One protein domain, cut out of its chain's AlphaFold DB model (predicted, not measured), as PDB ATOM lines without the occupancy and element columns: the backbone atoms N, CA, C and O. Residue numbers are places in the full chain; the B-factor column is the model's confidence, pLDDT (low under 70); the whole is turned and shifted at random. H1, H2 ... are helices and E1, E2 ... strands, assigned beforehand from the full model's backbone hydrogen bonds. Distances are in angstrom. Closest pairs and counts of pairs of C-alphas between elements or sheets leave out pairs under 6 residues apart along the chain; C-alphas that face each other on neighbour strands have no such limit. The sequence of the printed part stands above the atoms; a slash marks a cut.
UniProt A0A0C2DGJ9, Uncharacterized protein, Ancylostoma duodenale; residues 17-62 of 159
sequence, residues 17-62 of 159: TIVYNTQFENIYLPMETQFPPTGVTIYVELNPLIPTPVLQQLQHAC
ATOM      1  N   THR A  17      72.499 145.269 160.210       93.38
ATOM      2  CA  THR A  17      73.441 146.014 159.371       93.38
ATOM      3  C   THR A  17      74.247 146.940 160.269       93.38
ATOM      4  O   THR A  17      73.674 147.819 160.912       93.38
ATOM      5  N   ILE A  18      75.564 146.749 160.316       92.06
ATOM      6  CA  ILE A  18      76.485 147.588 161.086       92.06
ATOM      7  C   ILE A  18      77.497 148.134 160.093       92.06
ATOM      8  O   ILE A  18      78.294 147.380 159.543       92.06
ATOM      9  N   VAL A  19      77.448 149.434 159.814       89.62
ATOM     10  CA  VAL A  19      78.286 150.036 158.774       89.62
ATOM     11  C   VAL A  19      78.886 151.363 159.215       89.62
ATOM     12  O   VAL A  19      78.183 152.182 159.803       89.62
ATOM     13  N   TYR A  20      80.167 151.578 158.912       85.19
ATOM     14  CA  TYR A  20      80.869 152.856 159.106       85.19
ATOM     15  C   TYR A  20      80.958 153.358 160.562       85.19
ATOM     16  O   TYR A  20      81.026 154.566 160.790       85.19
ATOM     17  N   ASN A  21      80.985 152.469 161.562       88.19
ATOM     18  CA  ASN A  21      81.090 152.870 162.969       88.19
ATOM     19  C   ASN A  21      82.521 152.683 163.483       88.19
ATOM     20  O   ASN A  21      82.916 151.599 163.913       88.19
ATOM     21  N   THR A  22      83.299 153.766 163.506       83.06
ATOM     22  CA  THR A  22      84.703 153.734 163.955       83.06
ATOM     23  C   THR A  22      84.881 153.520 165.455       83.06
ATOM     24  O   THR A  22      85.988 153.203 165.877       83.06
ATOM     25  N   GLN A  23      83.808 153.647 166.242       87.50
ATOM     26  CA  GLN A  23      83.798 153.446 167.696       87.50
ATOM     27  C   GLN A  23      83.014 152.192 168.137       87.50
ATOM     28  O   GLN A  23      82.930 151.911 169.328       87.50
ATOM     29  N   PHE A  24      82.413 151.438 167.207       91.38
ATOM     30  CA  PHE A  24      81.643 150.241 167.556       91.38
ATOM     31  C   PHE A  24      82.584 149.053 167.782       91.38
ATOM     32  O   PHE A  24      83.250 148.594 166.855       91.38
ATOM     33  N   GLU A  25      82.641 148.569 169.019       90.38
ATOM     34  CA  GLU A  25      83.633 147.579 169.460       90.38
ATOM     35  C   GLU A  25      83.026 146.203 169.753       90.38
ATOM     36  O   GLU A  25      83.607 145.176 169.414       90.38
ATOM     37  N   ASN A  26      81.838 146.164 170.357       91.12
ATOM     38  CA  ASN A  26      81.299 144.938 170.932       91.12
ATOM     39  C   ASN A  26      79.990 144.531 170.254       91.12
ATOM     40  O   ASN A  26      79.016 145.280 170.250       91.12
ATOM     41  N   ILE A  27      79.963 143.304 169.733       91.25
ATOM     42  CA  ILE A  27      78.753 142.604 169.300       91.25
ATOM     43  C   ILE A  27      78.690 141.267 170.030       91.25
ATOM     44  O   ILE A  27      79.661 140.511 170.045       91.25
ATOM     45  N   TYR A  28      77.545 140.980 170.638       90.12
ATOM     46  CA  TYR A  28      77.294 139.723 171.325       90.12
ATOM     47  C   TYR A  28      75.979 139.129 170.836       90.12
ATOM     48  O   TYR A  28      74.948 139.801 170.848       90.12
ATOM     49  N   LEU A  29      76.032 137.866 170.423       90.62
ATOM     50  CA  LEU A  29      74.870 137.049 170.102       90.62
ATOM     51  C   LEU A  29      74.983 135.735 170.894       90.62
ATOM     52  O   LEU A  29      76.072 135.154 170.916       90.62
ATOM     53  N   PRO A  30      73.907 135.268 171.557       90.06
ATOM     54  CA  PRO A  30      73.911 133.995 172.280       90.06
ATOM     55  C   PRO A  30      74.296 132.812 171.382       90.06
ATOM     56  O   PRO A  30      74.004 132.829 170.184       90.06
ATOM     57  N   MET A  31      74.895 131.759 171.952       80.44
ATOM     58  CA  MET A  31      75.293 130.568 171.181       80.44
ATOM     59  C   MET A  31      74.094 129.814 170.589       80.44
ATOM     60  O   MET A  31      74.230 129.136 169.576       80.44
ATOM     61  N   GLU A  32      72.913 129.976 171.180       87.69
ATOM     62  CA  GLU A  32      71.654 129.366 170.749       87.69
ATOM     63  C   GLU A  32      70.969 130.148 169.614       87.69
ATOM     64  O   GLU A  32      69.871 129.785 169.184       87.69
ATOM     65  N   THR A  33      71.588 131.232 169.127       92.50
ATOM     66  CA  THR A  33      71.052 132.033 168.020       92.50
ATOM     67  C   THR A  33      70.953 131.180 166.759       92.50
ATOM     68  O   THR A  33      71.949 130.658 166.262       92.50
ATOM     69  N   GLN A  34      69.743 131.061 166.214       91.69
ATOM     70  CA  GLN A  34      69.498 130.336 164.972       91.69
ATOM     71  C   GLN A  34      69.592 131.286 163.782       91.69
ATOM     72  O   GLN A  34      68.879 132.290 163.722       91.69
ATOM     73  N   PHE A  35      70.440 130.940 162.816       91.38
ATOM     74  CA  PHE A  35      70.565 131.686 161.573       91.38
ATOM     75  C   PHE A  35      69.873 130.943 160.424       91.38
ATOM     76  O   PHE A  35      70.075 129.735 160.274       91.38
ATOM     77  N   PRO A  36      69.072 131.635 159.592       89.38
ATOM     78  CA  PRO A  36      68.519 131.048 158.379       89.38
ATOM     79  C   PRO A  36      69.629 130.512 157.460       89.38
ATOM     80  O   PRO A  36      70.671 131.155 157.340       89.38
ATOM     81  N   PRO A  37      69.423 129.382 156.759       84.56
ATOM     82  CA  PRO A  37      70.456 128.778 155.911       84.56
ATOM     83  C   PRO A  37      70.725 129.565 154.618       84.56
ATOM     84  O   PRO A  37      71.655 129.242 153.881       84.56
ATOM     85  N   THR A  38      69.895 130.561 154.298       85.00
ATOM     86  CA  THR A  38      69.982 131.359 153.074       85.00
ATOM     87  C   THR A  38      69.744 132.840 153.363       85.00
ATOM     88  O   THR A  38      69.077 133.205 154.332       85.00
ATOM     89  N   GLY A  39      70.278 133.695 152.487       84.56
ATOM     90  CA  GLY A  39      70.201 135.150 152.620       84.56
ATOM     91  C   GLY A  39      71.228 135.714 153.604       84.56
ATOM     92  O   GLY A  39      71.626 135.065 154.567       84.56
ATOM     93  N   VAL A  40      71.675 136.945 153.368       87.38
ATOM     94  CA  VAL A  40      72.636 137.602 154.264       87.38
ATOM     95  C   VAL A  40      71.904 138.028 155.531       87.38
ATOM     96  O   VAL A  40      71.066 138.920 155.488       87.38
ATOM     97  N   THR A  41      72.187 137.377 156.662       91.38
ATOM     98  CA  THR A  41      71.501 137.686 157.932       91.38
ATOM     99  C   THR A  41      72.124 138.889 158.641       91.38
ATOM    100  O   THR A  41      71.404 139.749 159.149       91.38
ATOM    101  N   ILE A  42      73.456 138.967 158.643       92.81
ATOM    102  CA  ILE A  42      74.225 140.066 159.230       92.81
ATOM    103  C   ILE A  42      75.208 140.581 158.183       92.81
ATOM    104  O   ILE A  42      75.918 139.793 157.555       92.81
ATOM    105  N   TYR A  43      75.242 141.901 158.033       92.12
ATOM    106  CA  TYR A  43      76.211 142.624 157.219       92.12
ATOM    107  C   TYR A  43      77.012 143.578 158.105       92.12
ATOM    108  O   TYR A  43      76.426 144.424 158.791       92.12
ATOM    109  N   VAL A  44      78.336 143.431 158.100       89.94
ATOM    110  CA  VAL A  44      79.271 144.291 158.827       89.94
ATOM    111  C   VAL A  44      80.311 144.815 157.848       89.94
ATOM    112  O   VAL A  44      81.090 144.046 157.301       89.94
ATOM    113  N   GLU A  45      80.354 146.134 157.692       86.38
ATOM    114  CA  GLU A  45      81.325 146.821 156.834       86.38
ATOM    115  C   GLU A  45      81.909 148.021 157.584       86.38
ATOM    116  O   GLU A  45      81.199 148.840 158.161       86.38
ATOM    117  N   LEU A  46      83.224 148.168 157.562       81.44
ATOM    118  CA  LEU A  46      83.928 149.346 158.057       81.44
ATOM    119  C   LEU A  46      83.705 149.650 159.551       81.44
ATOM    120  O   LEU A  46      83.567 150.809 159.951       81.44
ATOM    121  N   ASN A  47      83.719 148.604 160.387       87.50
ATOM    122  CA  ASN A  47      83.653 148.694 161.855       87.50
ATOM    123  C   ASN A  47      84.942 148.134 162.467       87.50
ATOM    124  O   ASN A  47      85.013 146.965 162.857       87.50
ATOM    125  N   PRO A  48      86.007 148.941 162.500       82.50
ATOM    126  CA  PRO A  48      87.353 148.432 162.698       82.50
ATOM    127  C   PRO A  48      87.660 147.996 164.133       82.50
ATOM    128  O   PRO A  48      88.576 147.195 164.329       82.50
ATOM    129  N   LEU A  49      86.922 148.513 165.122       86.75
ATOM    130  CA  LEU A  49      87.126 148.169 166.529       86.75
ATOM    131  C   LEU A  49      86.499 146.835 166.921       86.75
ATOM    132  O   LEU A  49      86.838 146.336 167.989       86.75
ATOM    133  N   ILE A  50      85.673 146.217 166.069       89.00
ATOM    134  CA  ILE A  50      85.195 144.860 166.338       89.00
ATOM    135  C   ILE A  50      86.385 143.897 166.230       89.00
ATOM    136  O   ILE A  50      86.985 143.801 165.147       89.00
ATOM    137  N   PRO A  51      86.742 143.158 167.298       85.12
ATOM    138  CA  PRO A  51      87.889 142.261 167.261       85.12
ATOM    139  C   PRO A  51      87.763 141.217 166.143       85.12
ATOM    140  O   PRO A  51      86.723 140.572 165.998       85.12
ATOM    141  N   THR A  52      88.834 140.998 165.370       82.62
ATOM    142  CA  THR A  52      88.881 139.956 164.322       82.62
ATOM    143  C   THR A  52      88.403 138.583 164.813       82.62
ATOM    144  O   THR A  52      87.598 137.975 164.106       82.62
ATOM    145  N   PRO A  53      88.798 138.097 166.012       85.00
ATOM    146  CA  PRO A  53      88.321 136.808 166.514       85.00
ATOM    147  C   PRO A  53      86.797 136.739 166.691       85.00
ATOM    148  O   PRO A  53      86.202 135.701 166.419       85.00
ATOM    149  N   VAL A  54      86.158 137.847 167.083       89.56
ATOM    150  CA  VAL A  54      84.697 137.923 167.250       89.56
ATOM    151  C   VAL A  54      84.000 137.809 165.896       89.56
ATOM    152  O   VAL A  54      83.079 137.007 165.747       89.56
ATOM    153  N   LEU A  55      84.469 138.546 164.882       88.50
ATOM    154  CA  LEU A  55      83.907 138.452 163.529       88.50
ATOM    155  C   LEU A  55      84.117 137.057 162.924       88.50
ATOM    156  O   LEU A  55      83.215 136.538 162.274       88.50
ATOM    157  N   GLN A  56      85.267 136.420 163.167       87.19
ATOM    158  CA  GLN A  56      85.544 135.051 162.712       87.19
ATOM    159  C   GLN A  56      84.621 134.023 163.379       87.19
ATOM    160  O   GLN A  56      84.078 133.155 162.694       87.19
ATOM    161  N   GLN A  57      84.408 134.130 164.694       88.88
ATOM    162  CA  GLN A  57      83.472 133.268 165.417       88.88
ATOM    163  C   GLN A  57      82.043 133.444 164.895       88.88
ATOM    164  O   GLN A  57      81.338 132.459 164.674       88.88
ATOM    165  N   LEU A  58      81.627 134.687 164.649       90.94
ATOM    166  CA  LEU A  58      80.300 134.969 164.122       90.94
ATOM    167  C   LEU A  58      80.138 134.485 162.672       90.94
ATOM    168  O   LEU A  58      79.097 133.927 162.341       90.94
ATOM    169  N   GLN A  59      81.172 134.603 161.833       90.19
ATOM    170  CA  GLN A  59      81.177 134.063 160.467       90.19
ATOM    171  C   GLN A  59      81.071 132.533 160.470       90.19
ATOM    172  O   GLN A  59      80.403 131.955 159.618       90.19
ATOM    173  N   HIS A  60      81.703 131.866 161.439       90.06
ATOM    174  CA  HIS A  60      81.580 130.420 161.606       90.06
ATOM    175  C   HIS A  60      80.158 130.010 162.028       90.06
ATOM    176  O   HIS A  60      79.643 129.000 161.557       90.06
ATOM    177  N   ALA A  61      79.514 130.782 162.910       90.75
ATOM    178  CA  ALA A  61      78.133 130.534 163.332       90.75
ATOM    179  C   ALA A  61      77.100 130.878 162.241       90.75
ATOM    180  O   ALA A  61      76.040 130.261 162.171       90.75
ATOM    181  N   CYS A  62      77.417 131.845 161.379       92.06
ATOM    182  CA  CYS A  62      76.574 132.326 160.293       92.06
ATOM    183  C   CYS A  62      77.368 132.358 158.970       92.06
ATOM    184  O   CYS A  62      77.854 133.420 158.570       92.06
TER     185      CYS A  62
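What this domain is: This is residues 17 to 62 of the 159 residues of an uncharacterized protein of Ancylostoma duodenale (UniProt A0A0C2DGJ9). With little regular structure, this is an elongated loop of chain: two short parallel strands, E1 and E2, lie side by side along one long side, and one helix, H1, runs back on the other. Between the strands the unnamed residues 20 to 41 make a wide sweep. The printed part has 46 residues, 17 of them in named elements, in the order E1, E2, H1; its class is mixed. It is only just compact, close to loose, with a radius of gyration of the C-alphas of 10.9 A and spans of 29 by 19 by 13 A.

How they stand to each other: Look first at E1, residues 17 to 19, and E2, residues 42 to 45: they are parallel neighbours, 5 degrees between directions. C-alphas 18 and 44 face each other at 4.9 A. N 18 and O 43, 2.9 A apart, and N 45 and O 18, 3.0 A apart, are within hydrogen-bond range. H1, residues 52 to 61, is apart from E1; every O i to N i+4 pair in it is within hydrogen-bond range.

Where its parts are: Find C-alpha 17 at (73.441, 146.014, 159.371), where E1 begins. E2 measures 10.1 A; H1 runs 14.3 A to C-alpha 61 at (78.133, 130.534, 163.332).

The domain as a whole: The C-alphas farthest apart, of Gln 23 and Pro 37, are 30.4 A apart. The link E1 to E2 is long, 22 residues; E2 to H1 is short, 6. The printed part has no cut, and no printed residue is under 70 in pLDDT.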